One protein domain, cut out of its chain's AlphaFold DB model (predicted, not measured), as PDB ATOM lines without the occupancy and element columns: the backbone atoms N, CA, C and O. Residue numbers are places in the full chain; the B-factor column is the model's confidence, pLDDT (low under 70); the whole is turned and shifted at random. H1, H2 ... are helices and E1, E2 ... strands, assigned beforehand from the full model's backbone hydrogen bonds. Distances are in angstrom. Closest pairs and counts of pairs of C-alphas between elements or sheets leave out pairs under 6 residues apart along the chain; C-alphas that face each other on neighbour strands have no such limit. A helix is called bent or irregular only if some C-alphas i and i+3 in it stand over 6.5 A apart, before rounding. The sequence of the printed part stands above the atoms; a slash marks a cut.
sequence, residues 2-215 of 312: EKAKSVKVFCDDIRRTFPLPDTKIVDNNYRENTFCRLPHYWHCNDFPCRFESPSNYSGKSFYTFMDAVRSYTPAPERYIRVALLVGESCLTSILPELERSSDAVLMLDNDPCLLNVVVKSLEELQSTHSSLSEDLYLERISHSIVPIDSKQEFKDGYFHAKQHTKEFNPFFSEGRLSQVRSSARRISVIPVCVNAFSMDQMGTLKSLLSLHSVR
ATOM      1  N   GLU A   2     181.771 178.332 160.129       82.75
ATOM      2  CA  GLU A   2     181.383 176.989 159.645       82.75
ATOM      3  C   GLU A   2     179.969 176.935 159.056       82.75
ATOM      4  O   GLU A   2     179.809 176.468 157.936       82.75
ATOM      5  N   LYS A   3     178.966 177.526 159.724       85.50
ATOM      6  CA  LYS A   3     177.579 177.543 159.222       85.50
ATOM      7  C   LYS A   3     177.449 178.138 157.813       85.50
ATOM      8  O   LYS A   3     176.795 177.549 156.965       85.50
ATOM      9  N   ALA A   4     178.117 179.259 157.531       87.94
ATOM     10  CA  ALA A   4     178.091 179.885 156.205       87.94
ATOM     11  C   ALA A   4     178.711 178.991 155.113       87.94
ATOM     12  O   ALA A   4     178.227 178.974 153.984       87.94
ATOM     13  N   LYS A   5     179.755 178.218 155.451       91.69
ATOM     14  CA  LYS A   5     180.330 177.223 154.534       91.69
ATOM     15  C   LYS A   5     179.346 176.080 154.284       91.69
ATOM     16  O   LYS A   5     179.151 175.722 153.128       91.69
ATOM     17  N   SER A   6     178.693 175.566 155.327       92.94
ATOM     18  CA  SER A   6     177.685 174.505 155.192       92.94
ATOM     19  C   SER A   6     176.489 174.948 154.350       92.94
ATOM     20  O   SER A   6     176.074 174.205 153.468       92.94
ATOM     21  N   VAL A   7     175.987 176.173 154.563       93.88
ATOM     22  CA  VAL A   7     174.926 176.767 153.731       93.88
ATOM     23  C   VAL A   7     175.376 176.831 152.278       93.88
ATOM     24  O   VAL A   7     174.652 176.372 151.408       93.88
ATOM     25  N   LYS A   8     176.590 177.324 152.005       95.00
ATOM     26  CA  LYS A   8     177.109 177.393 150.636       95.00
ATOM     27  C   LYS A   8     177.163 176.016 149.963       95.00
ATOM     28  O   LYS A   8     176.664 175.887 148.854       95.00
ATOM     29  N   VAL A   9     177.727 175.007 150.634       96.44
ATOM     30  CA  VAL A   9     177.813 173.635 150.099       96.44
ATOM     31  C   VAL A   9     176.420 173.082 149.797       96.44
ATOM     32  O   VAL A   9     176.190 172.591 148.699       96.44
ATOM     33  N   PHE A  10     175.472 173.247 150.724       96.44
ATOM     34  CA  PHE A  10     174.075 172.874 150.508       96.44
ATOM     35  C   PHE A  10     173.465 173.574 149.282       96.44
ATOM     36  O   PHE A  10     172.880 172.917 148.421       96.44
ATOM     37  N   CYS A  11     173.625 174.897 149.167       96.19
ATOM     38  CA  CYS A  11     173.127 175.660 148.022       96.19
ATOM     39  C   CYS A  11     173.724 175.158 146.694       96.19
ATOM     40  O   CYS A  11     173.017 175.094 145.688       96.19
ATOM     41  N   ASP A  12     175.018 174.832 146.680       96.56
ATOM     42  CA  ASP A  12     175.726 174.362 145.488       96.56
ATOM     43  C   ASP A  12     175.267 172.947 145.082       96.56
ATOM     44  O   ASP A  12     175.044 172.691 143.895       96.56
ATOM     45  N   ASP A  13     175.025 172.054 146.047       97.56
ATOM     46  CA  ASP A  13     174.504 170.705 145.793       97.56
ATOM     47  C   ASP A  13     173.061 170.712 145.269       97.56
ATOM     48  O   ASP A  13     172.745 169.964 144.337       97.56
ATOM     49  N   ILE A  14     172.204 171.602 145.785       97.00
ATOM     50  CA  ILE A  14     170.848 171.798 145.248       97.00
ATOM     51  C   ILE A  14     170.912 172.270 143.792       97.00
ATOM     52  O   ILE A  14     170.273 171.662 142.938       97.00
ATOM     53  N   ARG A  15     171.717 173.297 143.478       95.06
ATOM     54  CA  ARG A  15     171.844 173.819 142.101       95.06
ATOM     55  C   ARG A  15     172.404 172.791 141.123       95.06
ATOM     56  O   ARG A  15     172.022 172.789 139.958       95.06
ATOM     57  N   ARG A  16     173.318 171.933 141.581       96.00
ATOM     58  CA  ARG A  16     173.877 170.846 140.770       96.00
ATOM     59  C   ARG A  16     172.851 169.746 140.500       96.00
ATOM     60  O   ARG A  16     172.865 169.172 139.416       96.00
ATOM     61  N   THR A  17     171.996 169.448 141.476       95.81
ATOM     62  CA  THR A  17     170.985 168.384 141.365       95.81
ATOM     63  C   THR A  17     169.758 168.840 140.578       95.81
ATOM     64  O   THR A  17     169.225 168.076 139.779       95.81
ATOM     65  N   PHE A  18     169.348 170.095 140.763       93.44
ATOM     66  CA  PHE A  18     168.212 170.721 140.090       93.44
ATOM     67  C   PHE A  18     168.682 171.945 139.296       93.44
ATOM     68  O   PHE A  18     168.402 173.082 139.690       93.44
ATOM     69  N   PRO A  19     169.446 171.749 138.205       90.31
ATOM     70  CA  PRO A  19     169.898 172.864 137.390       90.31
ATOM     71  C   PRO A  19     168.689 173.577 136.786       90.31
ATOM     72  O   PRO A  19     167.816 172.943 136.196       90.31
ATOM     73  N   LEU A  20     168.644 174.902 136.927       87.00
ATOM     74  CA  LEU A  20     167.615 175.714 136.292       87.00
ATOM     75  C   LEU A  20     167.870 175.743 134.773       87.00
ATOM     76  O   LEU A  20     168.943 176.202 134.366       87.00
ATOM     77  N   PRO A  21     166.932 175.269 133.931       80.31
ATOM     78  CA  PRO A  21     167.077 175.344 132.481       80.31
ATOM     79  C   PRO A  21     167.236 176.792 131.993       80.31
ATOM     80  O   PRO A  21     166.610 177.711 132.527       80.31
ATOM     81  N   ASP A  22     168.053 176.989 130.953       72.62
ATOM     82  CA  ASP A  22     168.156 178.279 130.259       72.62
ATOM     83  C   ASP A  22     166.819 178.590 129.571       72.62
ATOM     84  O   ASP A  22     166.285 177.751 128.840       72.62
ATOM     85  N   THR A  23     166.291 179.800 129.770       65.06
ATOM     86  CA  THR A  23     165.029 180.248 129.163       65.06
ATOM     87  C   THR A  23     165.038 180.180 127.641       65.06
ATOM     88  O   THR A  23     163.981 180.028 127.042       65.06
ATOM     89  N   LYS A  24     166.212 180.230 126.999       63.56
ATOM     90  CA  LYS A  24     166.348 180.079 125.541       63.56
ATOM     91  C   LYS A  24     166.077 178.659 125.040       63.56
ATOM     92  O   LYS A  24     165.872 178.479 123.843       63.56
ATOM     93  N   ILE A  25     166.146 177.666 125.928       56.31
ATOM     94  CA  ILE A  25     165.944 176.240 125.629       56.31
ATOM     95  C   ILE A  25     164.513 175.811 125.990       56.31
ATOM     96  O   ILE A  25     164.021 174.813 125.470       56.31
ATOM     97  N   VAL A  26     163.828 176.574 126.848       57.25
ATOM     98  CA  VAL A  26     162.425 176.344 127.197       57.25
ATOM     99  C   VAL A  26     161.553 176.875 126.058       57.25
ATOM    100  O   VAL A  26     161.240 178.061 125.995       57.25
ATOM    101  N   ASP A  27     161.205 176.006 125.113       53.44
ATOM    102  CA  ASP A  27     160.238 176.327 124.069       53.44
ATOM    103  C   ASP A  27     158.793 176.136 124.568       53.44
ATOM    104  O   ASP A  27     158.533 175.565 125.633       53.44
ATOM    105  N   ASN A  28     157.821 176.606 123.782       49.78
ATOM    106  CA  ASN A  28     156.403 176.379 124.068       49.78
ATOM    107  C   ASN A  28     156.072 174.880 124.185       49.78
ATOM    108  O   ASN A  28     155.162 174.531 124.931       49.78
ATOM    109  N   ASN A  29     156.835 173.995 123.528       43.03
ATOM    110  CA  ASN A  29     156.626 172.550 123.607       43.03
ATOM    111  C   ASN A  29     156.980 171.991 124.994       43.03
ATOM    112  O   ASN A  29     156.370 171.012 125.418       43.03
ATOM    113  N   TYR A  30     157.920 172.595 125.730       51.50
ATOM    114  CA  TYR A  30     158.208 172.202 127.112       51.50
ATOM    115  C   TYR A  30     157.003 172.461 128.028       51.50
ATOM    116  O   TYR A  30     156.628 171.570 128.789       51.50
ATOM    117  N   ARG A  31     156.344 173.627 127.901       47.00
ATOM    118  CA  ARG A  31     155.109 173.958 128.648       47.00
ATOM    119  C   ARG A  31     153.912 173.127 128.173       47.00
ATOM    120  O   ARG A  31     153.159 172.615 128.992       47.00
ATOM    121  N   GLU A  32     153.756 172.938 126.862       43.69
ATOM    122  CA  GLU A  32     152.635 172.183 126.283       43.69
ATOM    123  C   GLU A  32     152.686 170.679 126.602       43.69
ATOM    124  O   GLU A  32     151.633 170.061 126.758       43.69
ATOM    125  N   ASN A  33     153.880 170.096 126.770       39.59
ATOM    126  CA  ASN A  33     154.048 168.676 127.101       39.59
ATOM    127  C   ASN A  33     154.044 168.368 128.610       39.59
ATOM    128  O   ASN A  33     154.073 167.191 128.972       39.59
ATOM    129  N   THR A  34     154.024 169.375 129.497       44.66
ATOM    130  CA  THR A  34     154.055 169.159 130.960       44.66
ATOM    131  C   THR A  34     152.745 169.424 131.708       44.66
ATOM    132  O   THR A  34     152.678 168.974 132.844       44.66
ATOM    133  N   PHE A  35     151.724 170.059 131.104       39.62
ATOM    134  CA  PHE A  35     150.253 169.950 131.315       39.62
ATOM    135  C   PHE A  35     149.544 171.255 130.885       39.62
ATOM    136  O   PHE A  35     150.189 172.269 130.646       39.62
ATOM    137  N   CYS A  36     148.209 171.187 130.739       35.47
ATOM    138  CA  CYS A  36     147.274 172.220 130.270       35.47
ATOM    139  C   CYS A  36     147.728 173.670 130.478       35.47
ATOM    140  O   CYS A  36     148.091 174.046 131.583       35.47
ATOM    141  N   ARG A  37     147.565 174.479 129.417       34.00
ATOM    142  CA  ARG A  37     147.655 175.951 129.343       34.00
ATOM    143  C   ARG A  37     146.791 176.680 130.390       34.00
ATOM    144  O   ARG A  37     145.922 177.479 130.041       34.00
ATOM    145  N   LEU A  38     146.972 176.415 131.673       37.78
ATOM    146  CA  LEU A  38     146.523 177.331 132.697       37.78
ATOM    147  C   LEU A  38     147.433 178.555 132.570       37.78
ATOM    148  O   LEU A  38     148.637 178.384 132.372       37.78
ATOM    149  N   PRO A  39     146.896 179.785 132.580       39.75
ATOM    150  CA  PRO A  39     147.723 180.972 132.432       39.75
ATOM    151  C   PRO A  39     148.628 181.069 133.662       39.75
ATOM    152  O   PRO A  39     148.204 181.542 134.715       39.75
ATOM    153  N   HIS A  40     149.847 180.550 133.535       42.28
ATOM    154  CA  HIS A  40     150.888 180.636 134.542       42.28
ATOM    155  C   HIS A  40     151.314 182.092 134.627       42.28
ATOM    156  O   HIS A  40     151.767 182.704 133.658       42.28
ATOM    157  N   TYR A  41     151.118 182.665 135.798       47.38
ATOM    158  CA  TYR A  41     151.355 184.070 136.014       47.38
ATOM    159  C   TYR A  41     152.762 184.298 136.538       47.38
ATOM    160  O   TYR A  41     153.103 183.967 137.670       47.38
ATOM    161  N   TRP A  42     153.542 184.982 135.719       44.88
ATOM    162  CA  TRP A  42     154.879 185.504 136.003       44.88
ATOM    163  C   TRP A  42     154.973 186.327 137.295       44.88
ATOM    164  O   TRP A  42     156.041 186.444 137.888       44.88
ATOM    165  N   HIS A  43     153.829 186.863 137.726       40.94
ATOM    166  CA  HIS A  43     153.591 187.495 139.012       40.94
ATOM    167  C   HIS A  43     152.250 187.021 139.605       40.94
ATOM    168  O   HIS A  43     151.344 187.817 139.840       40.94
ATOM    169  N   CYS A  44     152.075 185.711 139.801       35.12
ATOM    170  CA  CYS A  44     150.995 185.197 140.641       35.12
ATOM    171  C   CYS A  44     151.344 185.463 142.107       35.12
ATOM    172  O   CYS A  44     152.206 184.839 142.725       35.12
ATOM    173  N   ASN A  45     150.701 186.483 142.643       36.84
ATOM    174  CA  ASN A  45     150.466 186.588 144.064       36.84
ATOM    175  C   ASN A  45     149.135 185.891 144.348       36.84
ATOM    176  O   ASN A  45     148.264 186.484 144.977       36.84
ATOM    177  N   ASP A  46     148.936 184.665 143.856       38.59
ATOM    178  CA  ASP A  46     147.789 183.870 144.286       38.59
ATOM    179  C   ASP A  46     148.094 183.293 145.684       38.59
ATOM    180  O   ASP A  46     147.983 182.109 145.953       38.59
ATOM    181  N   PHE A  47     148.402 184.170 146.648       43.50
ATOM    182  CA  PHE A  47     147.589 184.096 147.854       43.50
ATOM    183  C   PHE A  47     146.171 184.441 147.375       43.50
ATOM    184  O   PHE A  47     145.961 185.542 146.878       43.50
ATOM    185  N   PRO A  48     145.228 183.500 147.441       39.06
ATOM    186  CA  PRO A  48     144.179 183.237 146.449       39.06
ATOM    187  C   PRO A  48     143.548 184.500 145.895       39.06
ATOM    188  O   PRO A  48     142.829 185.187 146.623       39.06
ATOM    189  N   CYS A  49     143.764 184.801 144.613       35.97
ATOM    190  CA  CYS A  49     143.125 185.963 143.993       35.97
ATOM    191  C   CYS A  49     142.362 185.671 142.703       35.97
ATOM    192  O   CYS A  49     141.580 186.525 142.290       35.97
ATOM    193  N   ARG A  50     142.500 184.495 142.079       35.72
ATOM    194  CA  ARG A  50     141.817 184.245 140.798       35.72
ATOM    195  C   ARG A  50     140.435 183.600 140.870       35.72
ATOM    196  O   ARG A  50     139.750 183.573 139.852       35.72
ATOM    197  N   PHE A  51     139.995 183.122 142.033       39.00
ATOM    198  CA  PHE A  51     138.599 182.717 142.192       39.00
ATOM    199  C   PHE A  51     137.786 183.945 142.585       39.00
ATOM    200  O   PHE A  51     137.856 184.413 143.719       39.00
ATOM    201  N   GLU A  52     137.059 184.477 141.606       35.22
ATOM    202  CA  GLU A  52     136.091 185.563 141.725       35.22
ATOM    203  C   GLU A  52     135.024 185.242 142.787       35.22
ATOM    204  O   GLU A  52     133.901 184.851 142.484       35.22
ATOM    205  N   SER A  53     135.358 185.418 144.063       36.28
ATOM    206  CA  SER A  53     134.367 185.659 145.101       36.28
ATOM    207  C   SER A  53     134.534 187.101 145.586       36.28
ATOM    208  O   SER A  53     135.553 187.424 146.202       36.28
ATOM    209  N   PRO A  54     133.562 187.995 145.318       33.12
ATOM    210  CA  PRO A  54     133.643 189.431 145.619       33.12
ATOM    211  C   PRO A  54     133.717 189.788 147.111       33.12
ATOM    212  O   PRO A  54     133.741 190.966 147.465       33.12
ATOM    213  N   SER A  55     133.714 188.814 148.020       37.78
ATOM    214  CA  SER A  55     133.734 189.075 149.455       37.78
ATOM    215  C   SER A  55     135.151 188.951 150.025       37.78
ATOM    216  O   SER A  55     135.643 187.851 150.190       37.78
ATOM    217  N   ASN A  56     135.799 190.074 150.348       39.12
ATOM    218  CA  ASN A  56     136.663 190.338 151.523       39.12
ATOM    219  C   ASN A  56     137.775 189.363 152.008       39.12
ATOM    220  O   ASN A  56     138.375 189.651 153.051       39.12
ATOM    221  N   TYR A  57     138.088 188.251 151.340       45.97
ATOM    222  CA  TYR A  57     138.887 187.175 151.959       45.97
ATOM    223  C   TYR A  57     140.358 187.083 151.514       45.97
ATOM    224  O   TYR A  57     141.183 186.612 152.297       45.97
ATOM    225  N   SER A  58     140.735 187.589 150.337       51.19
ATOM    226  CA  SER A  58     142.065 187.329 149.749       51.19
ATOM    227  C   SER A  58     143.218 188.055 150.451       51.19
ATOM    228  O   SER A  58     144.211 187.434 150.829       51.19
ATOM    229  N   GLY A  59     143.062 189.352 150.743       49.53
ATOM    230  CA  GLY A  59     144.106 190.149 151.402       49.53
ATOM    231  C   GLY A  59     144.481 189.644 152.799       49.53
ATOM    232  O   GLY A  59     145.645 189.705 153.178       49.53
ATOM    233  N   LYS A  60     143.536 189.087 153.565       54.50
ATOM    234  CA  LYS A  60     143.800 188.646 154.945       54.50
ATOM    235  C   LYS A  60     144.831 187.517 155.018       54.50
ATOM    236  O   LYS A  60     145.608 187.503 155.966       54.50
ATOM    237  N   SER A  61     144.879 186.619 154.032       64.88
ATOM    238  CA  SER A  61     145.770 185.447 154.051       64.88
ATOM    239  C   SER A  61     147.256 185.823 153.961       64.88
ATOM    240  O   SER A  61     148.045 185.378 154.794       64.88
ATOM    241  N   PHE A  62     147.623 186.725 153.042       72.56
ATOM    242  CA  PHE A  62     148.991 187.231 152.904       72.56
ATOM    243  C   PHE A  62     149.459 187.948 154.177       72.56
ATOM    244  O   PHE A  62     150.473 187.569 154.755       72.56
ATOM    245  N   TYR A  63     148.705 188.941 154.669       76.56
ATOM    246  CA  TYR A  63     149.105 189.682 155.875       76.56
ATOM    247  C   TYR A  63     149.169 188.780 157.112       76.56
ATOM    248  O   TYR A  63     150.107 188.897 157.891       76.56
ATOM    249  N   THR A  64     148.252 187.817 157.247       75.50
ATOM    250  CA  THR A  64     148.277 186.831 158.342       75.50
ATOM    251  C   THR A  64     149.543 185.974 158.293       75.50
ATOM    252  O   THR A  64     150.194 185.773 159.319       75.50
ATOM    253  N   PHE A  65     149.942 185.507 157.105       78.44
ATOM    254  CA  PHE A  65     151.211 184.800 156.928       78.44
ATOM    255  C   PHE A  65     152.410 185.697 157.258       78.44
ATOM    256  O   PHE A  65     153.303 185.286 157.998       78.44
ATOM    257  N   MET A  66     152.417 186.941 156.775       83.94
ATOM    258  CA  MET A  66     153.508 187.878 157.035       83.94
ATOM    259  C   MET A  66     153.639 188.242 158.516       83.94
ATOM    260  O   MET A  66     154.759 188.335 159.018       83.94
ATOM    261  N   ASP A  67     152.530 188.402 159.233       82.38
ATOM    262  CA  ASP A  67     152.523 188.657 160.675       82.38
ATOM    263  C   ASP A  67     153.067 187.455 161.459       82.38
ATOM    264  O   ASP A  67     153.846 187.621 162.407       82.38
ATOM    265  N   ALA A  68     152.750 186.235 161.019       81.56
ATOM    266  CA  ALA A  68     153.341 185.020 161.571       81.56
ATOM    267  C   ALA A  68     154.858 184.995 161.351       81.56
ATOM    268  O   ALA A  68     155.617 184.864 162.309       81.56
ATOM    269  N   VAL A  69     155.320 185.213 160.113       86.62
ATOM    270  CA  VAL A  69     156.756 185.250 159.783       86.62
ATOM    271  C   VAL A  69     157.488 186.334 160.579       86.62
ATOM    272  O   VAL A  69     158.587 186.094 161.074       86.62
ATOM    273  N   ARG A  70     156.885 187.515 160.760       86.94
ATOM    274  CA  ARG A  70     157.472 188.629 161.527       86.94
ATOM    275  C   ARG A  70     157.577 188.351 163.022       86.94
ATOM    276  O   ARG A  70     158.527 188.818 163.650       86.94
ATOM    277  N   SER A  71     156.595 187.655 163.590       84.31
ATOM    278  CA  SER A  71     156.564 187.302 165.015       84.31
ATOM    279  C   SER A  71     157.389 186.057 165.338       84.31
ATOM    280  O   SER A  71     157.757 185.834 166.494       84.31
ATOM    281  N   TYR A  72     157.730 185.268 164.323       84.00
ATOM    282  CA  TYR A  72     158.496 184.051 164.486       84.00
ATOM    283  C   TYR A  72     159.970 184.320 164.775       84.00
ATOM    284  O   TYR A  72     160.688 184.978 164.022       84.00
ATOM    285  N   THR A  73     160.426 183.758 165.890       84.06
ATOM    286  CA  THR A  73     161.829 183.765 166.292       84.06
ATOM    287  C   THR A  73     162.303 182.319 166.335       84.06
ATOM    288  O   THR A  73     161.941 181.613 167.275       84.06
ATOM    289  N   PRO A  74     163.082 181.861 165.340       79.12
ATOM    290  CA  PRO A  74     163.544 180.481 165.308       79.12
ATOM    291  C   PRO A  74     164.456 180.192 166.499       79.12
ATOM    292  O   PRO A  74     165.294 181.023 166.870       79.12
ATOM    293  N   ALA A  75     164.343 178.986 167.053       77.25
ATOM    294  CA  ALA A  75     165.262 178.521 168.079       77.25
ATOM    295  C   ALA A  75     166.731 178.565 167.585       77.25
ATOM    296  O   ALA A  75     167.011 178.331 166.400       77.25
ATOM    297  N   PRO A  76     167.698 178.887 168.467       72.00
ATOM    298  CA  PRO A  76     169.114 178.825 168.134       72.00
ATOM    299  C   PRO A  76     169.538 177.363 167.960       72.00
ATOM    300  O   PRO A  76     169.763 176.633 168.921       72.00
ATOM    301  N   GLU A  77     169.643 176.949 166.703       72.44
ATOM    302  CA  GLU A  77     169.753 175.548 166.304       72.44
ATOM    303  C   GLU A  77     171.014 175.285 165.467       72.44
ATOM    304  O   GLU A  77     171.569 176.185 164.824       72.44
ATOM    305  N   ARG A  78     171.482 174.028 165.468       80.25
ATOM    306  CA  ARG A  78     172.692 173.591 164.736       80.25
ATOM    307  C   ARG A  78     172.439 173.247 163.263       80.25
ATOM    308  O   ARG A  78     173.385 172.889 162.566       80.25
ATOM    309  N   TYR A  79     171.200 173.352 162.792       89.62
ATOM    310  CA  TYR A  79     170.828 173.064 161.408       89.62
ATOM    311  C   TYR A  79     170.857 174.299 160.500       89.62
ATOM    312  O   TYR A  79     170.901 175.453 160.946       89.62
ATOM    313  N   ILE A  80     170.825 174.038 159.194       93.94
ATOM    314  CA  ILE A  80     170.550 175.053 158.176       93.94
ATOM    315  C   ILE A  80     169.039 175.292 158.161       93.94
ATOM    316  O   ILE A  80     168.267 174.357 157.958       93.94
ATOM    317  N   ARG A  81     168.615 176.534 158.390       94.19
ATOM    318  CA  ARG A  81     167.206 176.940 158.351       94.19
ATOM    319  C   ARG A  81     166.852 177.340 156.933       94.19
ATOM    320  O   ARG A  81     167.555 178.170 156.353       94.19
ATOM    321  N   VAL A  82     165.766 176.811 156.392       95.88
ATOM    322  CA  VAL A  82     165.280 177.226 155.074       95.88
ATOM    323  C   VAL A  82     163.825 177.661 155.110       95.88
ATOM    324  O   VAL A  82     163.021 177.122 155.873       95.88
ATOM    325  N   ALA A  83     163.499 178.614 154.243       94.12
ATOM    326  CA  ALA A  83     162.136 178.828 153.790       94.12
ATOM    327  C   ALA A  83     161.912 178.014 152.511       94.12
ATOM    328  O   ALA A  83     162.754 178.058 151.617       94.12
ATOM    329  N   LEU A  84     160.803 177.287 152.412       92.00
ATOM    330  CA  LEU A  84     160.393 176.561 151.211       92.00
ATOM    331  C   LEU A  84     159.116 177.195 150.669       92.00
ATOM    332  O   LEU A  84     158.089 177.189 151.338       92.00
ATOM    333  N   LEU A  85     159.172 177.756 149.469       88.56
ATOM    334  CA  LEU A  85     158.041 178.448 148.859       88.56
ATOM    335  C   LEU A  85     157.744 177.809 147.510       88.56
ATOM    336  O   LEU A  85     158.669 177.609 146.725       88.56
ATOM    337  N   VAL A  86     156.478 177.500 147.244       81.56
ATOM    338  CA  VAL A  86     156.046 176.906 145.973       81.56
ATOM    339  C   VAL A  86     155.249 177.934 145.173       81.56
ATOM    340  O   VAL A  86     154.280 178.494 145.691       81.56
ATOM    341  N   GLY A  87     155.672 178.216 143.938       72.00
ATOM    342  CA  GLY A  87     155.004 179.157 143.023       72.00
ATOM    343  C   GLY A  87     154.917 180.613 143.488       72.00
ATOM    344  O   GLY A  87     154.194 181.409 142.903       72.00
ATOM    345  N   GLU A  88     155.639 180.985 144.546       71.62
ATOM    346  CA  GLU A  88     155.597 182.319 145.151       71.62
ATOM    347  C   GLU A  88     156.328 183.386 144.314       71.62
ATOM    348  O   GLU A  88     157.518 183.663 144.497       71.62
ATOM    349  N   SER A  89     155.614 184.019 143.387       66.12
ATOM    350  CA  SER A  89     156.206 185.030 142.500       66.12
ATOM    351  C   SER A  89     156.555 186.350 143.206       66.12
ATOM    352  O   SER A  89     157.341 187.150 142.686       66.12
ATOM    353  N   CYS A  90     155.997 186.596 144.398       71.94
ATOM    354  CA  CYS A  90     156.233 187.808 145.177       71.94
ATOM    355  C   CYS A  90     157.304 187.634 146.245       71.94
ATOM    356  O   CYS A  90     157.438 188.494 147.119       71.94
ATOM    357  N   LEU A  91     158.129 186.589 146.124       84.50
ATOM    358  CA  LEU A  91     159.282 186.334 146.978       84.50
ATOM    359  C   LEU A  91     160.071 187.613 147.296       84.50
ATOM    360  O   LEU A  91     160.346 187.894 148.460       84.50
ATOM    361  N   THR A  92     160.393 188.431 146.289       85.31
ATOM    362  CA  THR A  92     161.161 189.674 146.485       85.31
ATOM    363  C   THR A  92     160.499 190.643 147.468       85.31
ATOM    364  O   THR A  92     161.200 191.318 148.220       85.31
ATOM    365  N   SER A  93     159.166 190.662 147.522       86.19
ATOM    366  CA  SER A  93     158.379 191.479 148.449       86.19
ATOM    367  C   SER A  93     158.413 190.966 149.886       86.19
ATOM    368  O   SER A  93     158.057 191.725 150.775       86.19
ATOM    369  N   ILE A  94     158.825 189.721 150.144       88.38
ATOM    370  CA  ILE A  94     158.814 189.108 151.487       88.38
ATOM    371  C   ILE A  94     160.212 188.720 151.995       88.38
ATOM    372  O   ILE A  94     160.357 188.253 153.126       88.38
ATOM    373  N   LEU A  95     161.263 188.929 151.188       92.19
ATOM    374  CA  LEU A  95     162.651 188.613 151.552       92.19
ATOM    375  C   LEU A  95     163.095 189.190 152.905       92.19
ATOM    376  O   LEU A  95     163.720 188.439 153.656       92.19
ATOM    377  N   PRO A  96     162.812 190.467 153.248       94.25
ATOM    378  CA  PRO A  96     163.249 191.019 154.531       94.25
ATOM    379  C   PRO A  96     162.681 190.272 155.735       94.25
ATOM    380  O   PRO A  96     163.344 190.132 156.761       94.25
ATOM    381  N   GLU A  97     161.450 189.789 155.620       92.75
ATOM    382  CA  GLU A  97     160.798 189.017 156.665       92.75
ATOM    383  C   GLU A  97     161.356 187.586 156.741       92.75
ATOM    384  O   GLU A  97     161.650 187.110 157.838       92.75
ATOM    385  N   LEU A  98     161.599 186.936 155.596       92.81
ATOM    386  CA  LEU A  98     162.180 185.585 155.539       92.81
ATOM    387  C   LEU A  98     163.636 185.526 156.016       92.81
ATOM    388  O   LEU A  98     164.056 184.524 156.595       92.81
ATOM    389  N   GLU A  99     164.412 186.591 155.812       92.94
ATOM    390  CA  GLU A  99     165.814 186.659 156.236       92.94
ATOM    391  C   GLU A  99     165.987 186.426 157.745       92.94
ATOM    392  O   GLU A  99     166.974 185.847 158.199       92.94
ATOM    393  N   ARG A 100     165.009 186.847 158.548       89.12
ATOM    394  CA  ARG A 100     165.075 186.723 160.011       89.12
ATOM    395  C   ARG A 100     164.947 185.270 160.463       89.12
ATOM    396  O   ARG A 100     165.515 184.890 161.491       89.12
ATOM    397  N   SER A 101     164.215 184.466 159.696       89.12
ATOM    398  CA  SER A 101     163.859 183.090 160.033       89.12
ATOM    399  C   SER A 101     164.692 182.039 159.298       89.12
ATOM    400  O   SER A 101     164.733 180.891 159.741       89.12
ATOM    401  N   SER A 102     165.384 182.419 158.220       93.56
ATOM    402  CA  SER A 102     165.970 181.476 157.262       93.56
ATOM    403  C   SER A 102     167.398 181.846 156.863       93.56
ATOM    404  O   SER A 102     167.741 183.012 156.709       93.56
ATOM    405  N   ASP A 103     168.242 180.834 156.666       94.62
ATOM    406  CA  ASP A 103     169.600 180.984 156.132       94.62
ATOM    407  C   ASP A 103     169.610 180.925 154.586       94.62
ATOM    408  O   ASP A 103     170.490 181.499 153.940       94.62
ATOM    409  N   ALA A 104     168.616 180.259 153.989       95.94
ATOM    410  CA  ALA A 104     168.360 180.235 152.550       95.94
ATOM    411  C   ALA A 104     166.854 180.123 152.246       95.94
ATOM    412  O   ALA A 104     166.070 179.689 153.091       95.94
ATOM    413  N   VAL A 105     166.451 180.490 151.030       96.88
ATOM    414  CA  VAL A 105     165.098 180.281 150.497       96.88
ATOM    415  C   VAL A 105     165.175 179.309 149.328       96.88
ATOM    416  O   VAL A 105     165.919 179.546 148.378       96.88
ATOM    417  N   LEU A 106     164.395 178.237 149.387       96.31
ATOM    418  CA  LEU A 106     164.137 177.335 148.273       96.31
ATOM    419  C   LEU A 106     162.850 177.788 147.591       96.31
ATOM    420  O   LEU A 106     161.778 177.735 148.192       96.31
ATOM    421  N   MET A 107     162.976 178.255 146.354       92.44
ATOM    422  CA  MET A 107     161.847 178.625 145.510       92.44
ATOM    423  C   MET A 107     161.577 177.469 144.552       92.44
ATOM    424  O   MET A 107     162.359 177.244 143.629       92.44
ATOM    425  N   LEU A 108     160.516 176.714 144.813       88.69
ATOM    426  CA  LEU A 108     160.126 175.543 144.041       88.69
ATOM    427  C   LEU A 108     159.080 175.936 143.008       88.69
ATOM    428  O   LEU A 108     158.083 176.578 143.335       88.69
ATOM    429  N   ASP A 109     159.295 175.491 141.780       83.38
ATOM    430  CA  ASP A 109     158.282 175.517 140.733       83.38
ATOM    431  C   ASP A 109     158.644 174.500 139.647       83.38
ATOM    432  O   ASP A 109     159.809 174.115 139.524       83.38
ATOM    433  N   ASN A 110     157.670 174.067 138.853       76.19
ATOM    434  CA  ASN A 110     157.918 173.256 137.664       76.19
ATOM    435  C   ASN A 110     158.068 174.112 136.394       76.19
ATOM    436  O   ASN A 110     158.534 173.586 135.382       76.19
ATOM    437  N   ASP A 111     157.716 175.401 136.447       76.31
ATOM    438  CA  ASP A 111     157.915 176.383 135.388       76.31
ATOM    439  C   ASP A 111     159.314 177.033 135.502       76.31
ATOM    440  O   ASP A 111     159.547 177.935 136.324       76.31
ATOM    441  N   PRO A 112     160.280 176.622 134.661       77.31
ATOM    442  CA  PRO A 112     161.617 177.201 134.675       77.31
ATOM    443  C   PRO A 112     161.615 178.685 134.296       77.31
ATOM    444  O   PRO A 112     162.525 179.417 134.690       77.31
ATOM    445  N   CYS A 113     160.624 179.166 133.546       75.88
ATOM    446  CA  CYS A 113     160.571 180.559 133.150       75.88
ATOM    447  C   CYS A 113     160.195 181.458 134.340       75.88
ATOM    448  O   CYS A 113     160.841 182.492 134.526       75.88
ATOM    449  N   LEU A 114     159.249 181.048 135.197       76.88
ATOM    450  CA  LEU A 114     158.940 181.763 136.447       76.88
ATOM    451  C   LEU A 114     160.177 181.855 137.350       76.88
ATOM    452  O   LEU A 114     160.530 182.930 137.840       76.88
ATOM    453  N   LEU A 115     160.872 180.734 137.535       83.00
ATOM    454  CA  LEU A 115     162.089 180.685 138.343       83.00
ATOM    455  C   LEU A 115     163.186 181.602 137.784       83.00
ATOM    456  O   LEU A 115     163.858 182.298 138.547       83.00
ATOM    457  N   ASN A 116     163.338 181.661 136.460       82.44
ATOM    458  CA  ASN A 116     164.263 182.591 135.814       82.44
ATOM    459  C   ASN A 116     163.859 184.060 136.020       82.44
ATOM    460  O   ASN A 116     164.737 184.891 136.256       82.44
ATOM    461  N   VAL A 117     162.562 184.393 136.003       80.69
ATOM    462  CA  VAL A 117     162.083 185.744 136.349       80.69
ATOM    463  C   VAL A 117     162.486 186.117 137.767       80.69
ATOM    464  O   VAL A 117     163.065 187.182 137.966       80.69
ATOM    465  N   VAL A 118     162.275 185.224 138.737       84.31
ATOM    466  CA  VAL A 118     162.684 185.453 140.132       84.31
ATOM    467  C   VAL A 118     164.191 185.705 140.232       84.31
ATOM    468  O   VAL A 118     164.610 186.660 140.888       84.31
ATOM    469  N   VAL A 119     165.014 184.899 139.552       87.62
ATOM    470  CA  VAL A 119     166.476 185.092 139.515       87.62
ATOM    471  C   VAL A 119     166.837 186.461 138.938       87.62
ATOM    472  O   VAL A 119     167.608 187.197 139.553       87.62
ATOM    473  N   LYS A 120     166.246 186.850 137.803       86.50
ATOM    474  CA  LYS A 120     166.505 188.150 137.164       86.50
ATOM    475  C   LYS A 120     166.055 189.320 138.033       86.50
ATOM    476  O   LYS A 120     166.770 190.316 138.139       86.50
ATOM    477  N   SER A 121     164.918 189.190 138.713       87.56
ATOM    478  CA  SER A 121     164.439 190.174 139.682       87.56
ATOM    479  C   SER A 121     165.428 190.364 140.827       87.56
ATOM    480  O   SER A 121     165.716 191.499 141.208       87.56
ATOM    481  N   LEU A 122     165.990 189.276 141.357       90.06
ATOM    482  CA  LEU A 122     167.015 189.340 142.401       90.06
ATOM    483  C   LEU A 122     168.302 189.997 141.897       90.06
ATOM    484  O   LEU A 122     168.832 190.868 142.584       90.06
ATOM    485  N   GLU A 123     168.779 189.631 140.706       89.06
ATOM    486  CA  GLU A 123     169.963 190.236 140.080       89.06
ATOM    487  C   GLU A 123     169.796 191.754 139.900       89.06
ATOM    488  O   GLU A 123     170.688 192.529 140.254       89.06
ATOM    489  N   GLU A 124     168.640 192.208 139.411       88.62
ATOM    490  CA  GLU A 124     168.355 193.636 139.219       88.62
ATOM    491  C   GLU A 124     168.292 194.387 140.560       88.62
ATOM    492  O   GLU A 124     168.868 195.469 140.709       88.62
ATOM    493  N   LEU A 125     167.666 193.789 141.579       88.69
ATOM    494  CA  LEU A 125     167.620 194.361 142.926       88.69
ATOM    495  C   LEU A 125     169.020 194.419 143.565       88.69
ATOM    496  O   LEU A 125     169.355 195.389 144.249       88.69
ATOM    497  N   GLN A 126     169.868 193.417 143.335       88.38
ATOM    498  CA  GLN A 126     171.222 193.363 143.890       88.38
ATOM    499  C   GLN A 126     172.198 194.324 143.192       88.38
ATOM    500  O   GLN A 126     173.056 194.898 143.876       88.38
ATOM    501  N   SER A 127     172.079 194.498 141.872       78.12
ATOM    502  CA  SER A 127     173.113 195.081 140.997       78.12
ATOM    503  C   SER A 127     173.223 196.609 141.002       78.12
ATOM    504  O   SER A 127     174.171 197.150 140.433       78.12
ATOM    505  N   THR A 128     172.326 197.344 141.663       65.00
ATOM    506  CA  THR A 128     172.283 198.812 141.537       65.00
ATOM    507  C   THR A 128     172.869 199.574 142.739       65.00
ATOM    508  O   THR A 128     172.452 199.401 143.886       65.00
ATOM    509  N   HIS A 129     173.830 200.470 142.455       56.19
ATOM    510  CA  HIS A 129     174.336 201.517 143.363       56.19
ATOM    511  C   HIS A 129     173.534 202.834 143.269       56.19
ATOM    512  O   HIS A 129     173.704 203.714 144.108       56.19
ATOM    513  N   SER A 130     172.654 202.964 142.270       57.94
ATOM    514  CA  SER A 130     171.795 204.127 142.012       57.94
ATOM    515  C   SER A 130     170.321 203.872 142.370       57.94
ATOM    516  O   SER A 130     169.905 202.740 142.670       57.94
ATOM    517  N   SER A 131     169.508 204.933 142.328       72.19
ATOM    518  CA  SER A 131     168.047 204.831 142.358       72.19
ATOM    519  C   SER A 131     167.569 203.931 141.207       72.19
ATOM    520  O   SER A 131     167.951 204.121 140.054       72.19
ATOM    521  N   LEU A 132     166.785 202.902 141.534       86.75
ATOM    522  CA  LEU A 132     166.087 202.050 140.570       86.75
ATOM    523  C   LEU A 132     164.621 202.453 140.631       86.75
ATOM    524  O   LEU A 132     164.003 202.318 141.688       86.75
ATOM    525  N   SER A 133     164.091 202.982 139.533       90.50
ATOM    526  CA  SER A 133     162.658 203.232 139.415       90.50
ATOM    527  C   SER A 133     161.917 201.930 139.118       90.50
ATOM    528  O   SER A 133     162.473 200.996 138.536       90.50
ATOM    529  N   GLU A 134     160.645 201.888 139.507       91.25
ATOM    530  CA  GLU A 134     159.749 200.767 139.221       91.25
ATOM    531  C   GLU A 134     159.619 200.517 137.710       91.25
ATOM    532  O   GLU A 134     159.737 199.379 137.266       91.25
ATOM    533  N   ASP A 135     159.488 201.578 136.909       90.75
ATOM    534  CA  ASP A 135     159.382 201.467 135.449       90.75
ATOM    535  C   ASP A 135     160.617 200.814 134.821       90.75
ATOM    536  O   ASP A 135     160.489 199.918 133.986       90.75
ATOM    537  N   LEU A 136     161.816 201.218 135.259       89.56
ATOM    538  CA  LEU A 136     163.070 200.657 134.760       89.56
ATOM    539  C   LEU A 136     163.233 199.194 135.183       89.56
ATOM    540  O   LEU A 136     163.705 198.375 134.395       89.56
ATOM    541  N   TYR A 137     162.823 198.851 136.408       89.81
ATOM    542  CA  TYR A 137     162.782 197.466 136.873       89.81
ATOM    543  C   TYR A 137     161.865 196.615 135.984       89.81
ATOM    544  O   TYR A 137     162.310 195.610 135.430       89.81
ATOM    545  N   LEU A 138     160.616 197.041 135.775       88.00
ATOM    546  CA  LEU A 138     159.650 196.301 134.957       88.00
ATOM    547  C   LEU A 138     160.106 196.166 133.508       88.00
ATOM    548  O   LEU A 138     159.963 195.100 132.908       88.00
ATOM    549  N   GLU A 139     160.682 197.226 132.947       86.75
ATOM    550  CA  GLU A 139     161.259 197.193 131.612       86.75
ATOM    551  C   GLU A 139     162.340 196.112 131.517       86.75
ATOM    552  O   GLU A 139     162.241 195.228 130.664       86.75
ATOM    553  N   ARG A 140     163.334 196.118 132.409       86.38
ATOM    554  CA  ARG A 140     164.459 195.170 132.366       86.38
ATOM    555  C   ARG A 140     164.033 193.720 132.570       86.38
ATOM    556  O   ARG A 140     164.481 192.848 131.823       86.38
ATOM    557  N   ILE A 141     163.138 193.459 133.522       85.00
ATOM    558  CA  ILE A 141     162.641 192.099 133.762       85.00
ATOM    559  C   ILE A 141     161.811 191.609 132.572       85.00
ATOM    560  O   ILE A 141     162.056 190.508 132.088       85.00
ATOM    561  N   SER A 142     160.932 192.442 132.002       79.81
ATOM    562  CA  SER A 142     160.105 192.052 130.845       79.81
ATOM    563  C   SER A 142     160.912 191.675 129.592       79.81
ATOM    564  O   SER A 142     160.456 190.876 128.777       79.81
ATOM    565  N   HIS A 143     162.131 192.202 129.431       78.56
ATOM    566  CA  HIS A 143     163.034 191.805 128.344       78.56
ATOM    567  C   HIS A 143     163.642 190.410 128.537       78.56
ATOM    568  O   HIS A 143     164.124 189.824 127.571       78.56
ATOM    569  N   SER A 144     163.596 189.871 129.756       72.31
ATOM    570  CA  SER A 144     164.135 188.551 130.098       72.31
ATOM    571  C   SER A 144     163.108 187.414 129.955       72.31
ATOM    572  O   SER A 144     163.474 186.256 130.121       72.31
ATOM    573  N   ILE A 145     161.844 187.736 129.639       68.50
ATOM    574  CA  ILE A 145     160.685 186.811 129.636       68.50
ATOM    575  C   ILE A 145     160.374 186.239 128.235       68.50
ATOM    576  O   ILE A 145     159.504 185.393 128.055       68.50
ATOM    577  N   VAL A 146     161.106 186.668 127.209       62.97
ATOM    578  CA  VAL A 146     160.864 186.280 125.808       62.97
ATOM    579  C   VAL A 146     161.215 184.794 125.575       62.97
ATOM    580  O   VAL A 146     162.288 184.381 126.020       62.97
ATOM    581  N   PRO A 147     160.391 184.010 124.830       53.31
ATOM    582  CA  PRO A 147     159.332 184.471 123.917       53.31
ATOM    583  C   PRO A 147     157.880 184.152 124.309       53.31
ATOM    584  O   PRO A 147     157.002 184.362 123.478       53.31
ATOM    585  N   ILE A 148     157.606 183.627 125.503       54.06
ATOM    586  CA  ILE A 148     156.379 182.838 125.700       54.06
ATOM    587  C   ILE A 148     155.112 183.683 125.931       54.06
ATOM    588  O   ILE A 148     154.048 183.256 125.503       54.06
ATOM    589  N   ASP A 149     155.211 184.894 126.496       58.03
ATOM    590  CA  ASP A 149     154.035 185.711 126.846       58.03
ATOM    591  C   ASP A 149     154.200 187.203 126.500       58.03
ATOM    592  O   ASP A 149     155.311 187.710 126.281       58.03
ATOM    593  N   SER A 150     153.083 187.936 126.413       66.88
ATOM    594  CA  SER A 150     153.132 189.361 126.096       66.88
ATOM    595  C   SER A 150     153.764 190.142 127.255       66.88
ATOM    596  O   SER A 150     153.444 189.954 128.430       66.88
ATOM    597  N   LYS A 151     154.641 191.107 126.942       77.38
ATOM    598  CA  LYS A 151     155.211 192.017 127.957       77.38
ATOM    599  C   LYS A 151     154.129 192.740 128.774       77.38
ATOM    600  O   LYS A 151     154.408 193.197 129.880       77.38
ATOM    601  N   GLN A 152     152.928 192.881 128.209       78.38
ATOM    602  CA  GLN A 152     151.788 193.499 128.868       78.38
ATOM    603  C   GLN A 152     151.212 192.592 129.963       78.38
ATOM    604  O   GLN A 152     151.067 193.061 131.084       78.38
ATOM    605  N   GLU A 153     151.007 191.298 129.701       73.12
ATOM    606  CA  GLU A 153     150.523 190.337 130.708       73.12
ATOM    607  C   GLU A 153     151.451 190.250 131.925       73.12
ATOM    608  O   GLU A 153     150.985 190.186 133.063       73.12
ATOM    609  N   PHE A 154     152.769 190.318 131.708       76.12
ATOM    610  CA  PHE A 154     153.739 190.413 132.802       76.12
ATOM    611  C   PHE A 154     153.496 191.646 133.685       76.12
ATOM    612  O   PHE A 154     153.455 191.542 134.914       76.12
ATOM    613  N   LYS A 155     153.332 192.821 133.064       79.44
ATOM    614  CA  LYS A 155     153.091 194.080 133.780       79.44
ATOM    615  C   LYS A 155     151.751 194.059 134.507       79.44
ATOM    616  O   LYS A 155     151.689 194.483 135.657       79.44
ATOM    617  N   ASP A 156     150.710 193.539 133.869       77.94
ATOM    618  CA  ASP A 156     149.380 193.425 134.464       77.94
ATOM    619  C   ASP A 156     149.415 192.508 135.693       77.94
ATOM    620  O   ASP A 156     148.924 192.887 136.758       77.94
ATOM    621  N   GLY A 157     150.096 191.359 135.592       75.06
ATOM    622  CA  GLY A 157     150.339 190.465 136.725       75.06
ATOM    623  C   GLY A 157     151.105 191.150 137.860       75.06
ATOM    624  O   GLY A 157     150.717 191.049 139.023       75.06
ATOM    625  N   TYR A 158     152.152 191.916 137.537       80.38
ATOM    626  CA  TYR A 158     152.903 192.685 138.530       80.38
ATOM    627  C   TYR A 158     152.020 193.711 139.261       80.38
ATOM    628  O   TYR A 158     152.033 193.788 140.492       80.38
ATOM    629  N   PHE A 159     151.240 194.507 138.524       82.31
ATOM    630  CA  PHE A 159     150.385 195.530 139.128       82.31
ATOM    631  C   PHE A 159     149.256 194.919 139.950       82.31
ATOM    632  O   PHE A 159     148.940 195.445 141.017       82.31
ATOM    633  N   HIS A 160     148.701 193.794 139.507       76.06
ATOM    634  CA  HIS A 160     147.757 193.014 140.293       76.06
ATOM    635  C   HIS A 160     148.398 192.554 141.614       76.06
ATOM    636  O   HIS A 160     147.919 192.894 142.695       76.06
ATOM    637  N   ALA A 161     149.565 191.907 141.560       73.88
ATOM    638  CA  ALA A 161     150.313 191.480 142.743       73.88
ATOM    639  C   ALA A 161     150.643 192.629 143.717       73.88
ATOM    640  O   ALA A 161     150.609 192.459 144.945       73.88
ATOM    641  N   LYS A 162     150.935 193.821 143.183       80.88
ATOM    642  CA  LYS A 162     151.203 195.040 143.956       80.88
ATOM    643  C   LYS A 162     149.997 195.489 144.790       80.88
ATOM    644  O   LYS A 162     150.195 195.967 145.909       80.88
ATOM    645  N   GLN A 163     148.766 195.305 144.304       76.94
ATOM    646  CA  GLN A 163     147.549 195.661 145.053       76.94
ATOM    647  C   GLN A 163     147.415 194.865 146.362       76.94
ATOM    648  O   GLN A 163     146.882 195.384 147.347       76.94
ATOM    649  N   HIS A 164     147.942 193.639 146.389       73.94
ATOM    650  CA  HIS A 164     147.874 192.739 147.543       73.94
ATOM    651  C   HIS A 164     149.059 192.887 148.499       73.94
ATOM    652  O   HIS A 164     148.877 192.797 149.709       73.94
ATOM    653  N   THR A 165     150.256 193.173 147.981       77.75
ATOM    654  CA  THR A 165     151.460 193.361 148.812       77.75
ATOM    655  C   THR A 165     151.522 194.734 149.476       77.75
ATOM    656  O   THR A 165     152.056 194.846 150.577       77.75
ATOM    657  N   LYS A 166     150.971 195.782 148.847       84.94
ATOM    658  CA  LYS A 166     150.957 197.174 149.344       84.94
ATOM    659  C   LYS A 166     152.313 197.595 149.939       84.94
ATOM    660  O   LYS A 166     153.288 197.700 149.205       84.94
ATOM    661  N   GLU A 167     152.395 197.789 151.256       88.56
ATOM    662  CA  GLU A 167     153.596 198.189 152.005       88.56
ATOM    663  C   GLU A 167     154.788 197.225 151.902       88.56
ATOM    664  O   GLU A 167     155.930 197.623 152.136       88.56
ATOM    665  N   PHE A 168     154.542 195.964 151.540       87.56
ATOM    666  CA  PHE A 168     155.585 194.959 151.347       87.56
ATOM    667  C   PHE A 168     156.258 195.063 149.977       87.56
ATOM    668  O   PHE A 168     157.394 194.603 149.832       87.56
ATOM    669  N   ASN A 169     155.598 195.679 148.990       90.12
ATOM    670  CA  ASN A 169     156.136 195.814 147.641       90.12
ATOM    671  C   ASN A 169     157.476 196.586 147.668       90.12
ATOM    672  O   ASN A 169     157.559 197.628 148.326       90.12
ATOM    673  N   PRO A 170     158.520 196.133 146.942       90.31
ATOM    674  CA  PRO A 170     159.830 196.784 146.951       90.31
ATOM    675  C   PRO A 170     159.779 198.277 146.611       90.31
ATOM    676  O   PRO A 170     160.537 199.050 147.183       90.31
ATOM    677  N   PHE A 171     158.862 198.696 145.738       91.06
ATOM    678  CA  PHE A 171     158.725 200.073 145.262       91.06
ATOM    679  C   PHE A 171     157.666 200.885 146.020       91.06
ATOM    680  O   PHE A 171     157.306 201.978 145.589       91.06
ATOM    681  N   PHE A 172     157.178 200.399 147.166       91.69
ATOM    682  CA  PHE A 172     156.268 201.169 148.020       91.69
ATOM    683  C   PHE A 172     156.927 202.433 148.598       91.69
ATOM    684  O   PHE A 172     156.287 203.474 148.731       91.69
ATOM    685  N   SER A 173     158.210 202.349 148.961       93.19
ATOM    686  CA  SER A 173     159.016 203.475 149.448       93.19
ATOM    687  C   SER A 173     160.506 203.209 149.233       93.19
ATOM    688  O   SER A 173     160.926 202.055 149.135       93.19
ATOM    689  N   GLU A 174     161.335 204.257 149.249       91.94
ATOM    690  CA  GLU A 174     162.798 204.105 149.190       91.94
ATOM    691  C   GLU A 174     163.342 203.249 150.344       91.94
ATOM    692  O   GLU A 174     164.243 202.427 150.155       91.94
ATOM    693  N   GLY A 175     162.758 203.400 151.540       93.44
ATOM    694  CA  GLY A 175     163.102 202.596 152.710       93.44
ATOM    695  C   GLY A 175     162.830 201.107 152.488       93.44
ATOM    696  O   GLY A 175     163.696 200.278 152.778       93.44
ATOM    697  N   ARG A 176     161.668 200.759 151.916       93.44
ATOM    698  CA  ARG A 176     161.320 199.362 151.609       93.44
ATOM    699  C   ARG A 176     162.226 198.782 150.525       93.44
ATOM    700  O   ARG A 176     162.743 197.681 150.708       93.44
ATOM    701  N   LEU A 177     162.496 199.539 149.461       92.56
ATOM    702  CA  LEU A 177     163.418 199.118 148.405       92.56
ATOM    703  C   LEU A 177     164.802 198.814 148.984       92.56
ATOM    704  O   LEU A 177     165.385 197.767 148.706       92.56
ATOM    705  N   SER A 178     165.312 199.704 149.839       92.38
ATOM    706  CA  SER A 178     166.595 199.520 150.518       92.38
ATOM    707  C   SER A 178     166.618 198.240 151.358       92.38
ATOM    708  O   SER A 178     167.555 197.449 151.235       92.38
ATOM    709  N   GLN A 179     165.570 197.971 152.145       93.81
ATOM    710  CA  GLN A 179     165.449 196.733 152.927       93.81
ATOM    711  C   GLN A 179     165.474 195.482 152.044       93.81
ATOM    712  O   GLN A 179     166.244 194.559 152.320       93.81
ATOM    713  N   VAL A 180     164.678 195.457 150.972       93.12
ATOM    714  CA  VAL A 180     164.608 194.323 150.040       93.12
ATOM    715  C   VAL A 180     165.968 194.066 149.396       93.12
ATOM    716  O   VAL A 180     166.459 192.941 149.442       93.12
ATOM    717  N   ARG A 181     166.634 195.105 148.880       92.56
ATOM    718  CA  ARG A 181     167.979 194.993 148.288       92.56
ATOM    719  C   ARG A 181     169.009 194.464 149.279       92.56
ATOM    720  O   ARG A 181     169.833 193.614 148.950       92.56
ATOM    721  N   SER A 182     168.963 194.987 150.500       93.50
ATOM    722  CA  SER A 182     169.853 194.599 151.591       93.50
ATOM    723  C   SER A 182     169.681 193.118 151.940       93.50
ATOM    724  O   SER A 182     170.669 192.396 152.058       93.50
ATOM    725  N   SER A 183     168.431 192.659 152.014       95.06
ATOM    726  CA  SER A 183     168.078 191.265 152.304       95.06
ATOM    727  C   SER A 183     168.475 190.347 151.151       95.06
ATOM    728  O   SER A 183     169.149 189.348 151.373       95.06
ATOM    729  N   ALA A 184     168.180 190.735 149.904       92.25
ATOM    730  CA  ALA A 184     168.546 189.987 148.700       92.25
ATOM    731  C   ALA A 184     170.058 189.732 148.577       92.25
ATOM    732  O   ALA A 184     170.458 188.761 147.947       92.25
ATOM    733  N   ARG A 185     170.911 190.577 149.171       92.00
ATOM    734  CA  ARG A 185     172.372 190.376 149.209       92.00
ATOM    735  C   ARG A 185     172.840 189.435 150.323       92.00
ATOM    736  O   ARG A 185     173.975 188.967 150.267       92.00
ATOM    737  N   ARG A 186     172.024 189.211 151.355       91.88
ATOM    738  CA  ARG A 186     172.401 188.456 152.560       91.88
ATOM    739  C   ARG A 186     171.779 187.067 152.624       91.88
ATOM    740  O   ARG A 186     172.457 186.150 153.082       91.88
ATOM    741  N   ILE A 187     170.546 186.894 152.145       93.06
ATOM    742  CA  ILE A 187     169.914 185.574 152.050       93.06
ATOM    743  C   ILE A 187     170.170 184.940 150.682       93.06
ATOM    744  O   ILE A 187     170.060 185.588 149.642       93.06
ATOM    745  N   SER A 188     170.506 183.650 150.678       93.69
ATOM    746  CA  SER A 188     170.626 182.880 149.438       93.69
ATOM    747  C   SER A 188     169.250 182.419 148.978       93.69
ATOM    748  O   SER A 188     168.621 181.618 149.662       93.69
ATOM    749  N   VAL A 189     168.799 182.876 147.813       94.69
ATOM    750  CA  VAL A 189     167.635 182.295 147.129       94.69
ATOM    751  C   VAL A 189     168.126 181.257 146.123       94.69
ATOM    752  O   VAL A 189     169.049 181.517 145.345       94.69
ATOM    753  N   ILE A 190     167.529 180.072 146.155       95.31
ATOM    754  CA  ILE A 190     167.849 178.962 145.266       95.31
ATOM    755  C   ILE A 190     166.576 178.596 144.494       95.31
ATOM    756  O   ILE A 190     165.626 178.110 145.112       95.31
ATOM    757  N   PRO A 191     166.526 178.826 143.171       92.25
ATOM    758  CA  PRO A 191     165.468 178.267 142.341       92.25
ATOM    759  C   PRO A 191     165.647 176.747 142.257       92.25
ATOM    760  O   PRO A 191     166.758 176.260 142.047       92.25
ATOM    761  N   VAL A 192     164.559 176.007 142.424       93.06
ATOM    762  CA  VAL A 192     164.530 174.544 142.392       93.06
ATOM    763  C   VAL A 192     163.449 174.138 141.397       93.06
ATOM    764  O   VAL A 192     162.266 174.151 141.721       93.06
ATOM    765  N   CYS A 193     163.865 173.828 140.165       87.12
ATOM    766  CA  CYS A 193     162.952 173.428 139.097       87.12
ATOM    767  C   CYS A 193     162.511 171.975 139.312       87.12
ATOM    768  O   CYS A 193     163.205 171.047 138.895       87.12
ATOM    769  N   VAL A 194     161.393 171.779 140.007       82.94
ATOM    770  CA  VAL A 194     160.851 170.465 140.368       82.94
ATOM    771  C   VAL A 194     159.341 170.442 140.224       82.94
ATOM    772  O   VAL A 194     158.636 171.381 140.583       82.94
ATOM    773  N   ASN A 195     158.828 169.310 139.766       76.06
ATOM    774  CA  ASN A 195     157.434 168.969 139.932       76.06
ATOM    775  C   ASN A 195     157.210 168.511 141.380       76.06
ATOM    776  O   ASN A 195     157.649 167.431 141.776       76.06
ATOM    777  N   ALA A 196     156.497 169.327 142.155       74.81
ATOM    778  CA  ALA A 196     156.133 169.042 143.541       74.81
ATOM    779  C   ALA A 196     155.267 167.772 143.719       74.81
ATOM    780  O   ALA A 196     155.158 167.265 144.834       74.81
ATOM    781  N   PHE A 197     154.705 167.234 142.630       71.31
ATOM    782  CA  PHE A 197     153.970 165.962 142.580       71.31
ATOM    783  C   PHE A 197     154.812 164.787 142.066       71.31
ATOM    784  O   PHE A 197     154.334 163.659 141.974       71.31
ATOM    785  N   SER A 198     156.072 165.017 141.689       72.81
ATOM    786  CA  SER A 198     156.968 163.933 141.290       72.81
ATOM    787  C   SER A 198     157.600 163.299 142.524       72.81
ATOM    788  O   SER A 198     158.357 163.939 143.258       72.81
ATOM    789  N   MET A 199     157.315 162.013 142.732       73.75
ATOM    790  CA  MET A 199     157.834 161.228 143.861       73.75
ATOM    791  C   MET A 199     159.356 161.177 143.839       73.75
ATOM    792  O   MET A 199     160.001 161.408 144.860       73.75
ATOM    793  N   ASP A 200     159.925 160.955 142.658       81.31
ATOM    794  CA  ASP A 200     161.367 160.848 142.475       81.31
ATOM    795  C   ASP A 200     162.066 162.189 142.728       81.31
ATOM    796  O   ASP A 200     163.074 162.249 143.441       81.31
ATOM    797  N   GLN A 201     161.518 163.290 142.200       83.38
ATOM    798  CA  GLN A 201     162.120 164.616 142.366       83.38
ATOM    799  C   GLN A 201     161.990 165.117 143.809       83.38
ATOM    800  O   GLN A 201     162.978 165.570 144.392       83.38
ATOM    801  N   MET A 202     160.816 164.966 144.427       83.62
ATOM    802  CA  MET A 202     160.612 165.339 145.828       83.62
ATOM    803  C   MET A 202     161.373 164.420 146.789       83.62
ATOM    804  O   MET A 202     161.926 164.902 147.777       83.62
ATOM    805  N   GLY A 203     161.480 163.122 146.496       86.62
ATOM    806  CA  GLY A 203     162.310 162.177 147.249       86.62
ATOM    807  C   GLY A 203     163.799 162.526 147.186       86.62
ATOM    808  O   GLY A 203     164.499 162.497 148.206       86.62
ATOM    809  N   THR A 204     164.276 162.954 146.015       92.12
ATOM    810  CA  THR A 204     165.641 163.469 145.833       92.12
ATOM    811  C   THR A 204     165.862 164.743 146.650       92.12
ATOM    812  O   THR A 204     166.845 164.842 147.388       92.12
ATOM    813  N   LEU A 205     164.921 165.694 146.598       93.44
ATOM    814  CA  LEU A 205     164.992 166.924 147.388       93.44
ATOM    815  C   LEU A 205     165.019 166.625 148.895       93.44
ATOM    816  O   LEU A 205     165.904 167.115 149.596       93.44
ATOM    817  N   LYS A 206     164.117 165.769 149.393       91.50
ATOM    818  CA  LYS A 206     164.090 165.308 150.796       91.50
ATOM    819  C   LYS A 206     165.431 164.719 151.239       91.50
ATOM    820  O   LYS A 206     165.918 165.027 152.332       91.50
ATOM    821  N   SER A 207     166.031 163.891 150.386       93.00
ATOM    822  CA  SER A 207     167.321 163.252 150.659       93.00
ATOM    823  C   SER A 207     168.436 164.287 150.809       93.00
ATOM    824  O   SER A 207     169.214 164.208 151.760       93.00
ATOM    825  N   LEU A 208     168.468 165.308 149.946       95.62
ATOM    826  CA  LEU A 208     169.422 166.416 150.062       95.62
ATOM    827  C   LEU A 208     169.200 167.244 151.331       95.62
ATOM    828  O   LEU A 208     170.155 167.518 152.057       95.62
ATOM    829  N   LEU A 209     167.953 167.604 151.652       95.00
ATOM    830  CA  LEU A 209     167.650 168.337 152.887       95.00
ATOM    831  C   LEU A 209     168.138 167.565 154.125       95.00
ATOM    832  O   LEU A 209     168.746 168.143 155.027       95.00
ATOM    833  N   SER A 210     167.930 166.249 154.144       92.81
ATOM    834  CA  SER A 210     168.376 165.381 155.237       92.81
ATOM    835  C   SER A 210     169.902 165.286 155.318       92.81
ATOM    836  O   SER A 210     170.468 165.454 156.400       92.81
ATOM    837  N   LEU A 211     170.574 165.092 154.178       95.44
ATOM    838  CA  LEU A 211     172.034 164.993 154.080       95.44
ATOM    839  C   LEU A 211     172.738 166.232 154.650       95.44
ATOM    840  O   LEU A 211     173.737 166.115 155.359       95.44
ATOM    841  N   HIS A 212     172.195 167.420 154.381       95.44
ATOM    842  CA  HIS A 212     172.774 168.687 154.829       95.44
ATOM    843  C   HIS A 212     172.274 169.150 156.202       95.44
ATOM    844  O   HIS A 212     172.569 170.276 156.605       95.44
ATOM    845  N   SER A 213     171.548 168.299 156.942       93.94
ATOM    846  CA  SER A 213     170.936 168.666 158.225       93.94
ATOM    847  C   SER A 213     170.136 169.967 158.111       93.94
ATOM    848  O   SER A 213     170.340 170.907 158.878       93.94
ATOM    849  N   VAL A 214     169.269 170.046 157.103       94.81
ATOM    850  CA  VAL A 214     168.378 171.184 156.864       94.81
ATOM    851  C   VAL A 214     167.070 170.979 157.628       94.81
ATOM    852  O   VAL A 214     166.576 169.852 157.769       94.81
ATOM    853  N   ARG A 215     166.495 172.082 158.111       92.31
ATOM    854  CA  ARG A 215     165.109 172.140 158.572       92.31
ATOM    855  C   ARG A 215     164.362 173.288 157.916       92.31
ATOM    856  O   ARG A 215     164.920 174.364 157.701       92.31
TER     857      ARG A 215
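This is residues 2 to 215 of the 312 residues of an uncharacterized protein of Parendozoicomonas haliclonae (UniProt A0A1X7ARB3). A small, twisted sheet of three parallel strands, E1, E2 and E3, is the core, with H4 and H5 over one face and H1 over the other. H3 and H8 pack on H4, H6 on H5, H7 on H6 and H9 on H1, while H2 lies far out and residues 51 to 56 stick out. The 214 printed residues hold nine named helices and three named strands, in the order H1 H2 H3 E1 H4 E2 H5 H6 H7 H8 E3 H9. The class is mostly helix, and the whole is compact and rounded, with a radius of gyration of the C-alphas of 17.3 A and spans of 45 by 42 by 41 A.

Find C-alpha 80 at (170.550, 175.053, 158.176); from there E1 runs 19.0 A to residue 86. E2 is residues 104 to 109 and E3 residues 188 to 193. Find C-alpha 2 at (181.383, 176.989, 159.645), where H1 begins, running 22.7 A to residue 17. H5 is residues 112 to 127, 22.2 A, and H3 residues 58 to 71, 21.1 A. H4, residues 91 to 101, is irregular, with C-alphas 93 and 96 7.8 A apart; H7, residues 151 to 168, is irregular too, with C-alphas 164 and 167 9.1 A apart. H2 is residues 28 to 32, H6 134 to 142 and H8 174 to 184. H9, residues 199 to 211, ends at C-alpha 211, (172.034, 164.993, 154.080).

Look first at inner strand E2: N 106 and O 83 of E1 are 2.8 A apart, and N 105 and O 188 of E3 2.8 A. E1, H4, E2 and E2, H5 to H8, E3 are strand-helix-strand units, parallel neighbours with helices between; the first crossover is right-handed. Helices on both faces give three layers: H4 and H5 at heights of 9.2 A and 10.0 A over the sheet, H1 on the opposite face at 9.3 A. H4, the hub, touches H8 at a steep tilt of 66 degrees, closest at the C-alphas of Pro 96 and Ser 183, 5.3 A. H5 and H6 form a helical hairpin, closest at C-alphas 121 and 141, 6.5 A. H9 touches H1 with residues 205 to 208 alone. In H1, H2, H5, H6, H8 and H9 every O i to N i+4 pair is within hydrogen-bond range; H3 has 9 of 10, H7 11 of 14, and H4 3 of 7, beside 5 of 8 O i to N i+3 pairs.

The C-alphas of Glu 2 and Pro 54 are farthest apart, 51.3 A. The printed part has no cut; the link H2 to H3 is long, with 25 residues. Mean pLDDT of the printed part is 77.7; residues 23 to 61, 89, 128 to 130 and 145 to 150 are under 70.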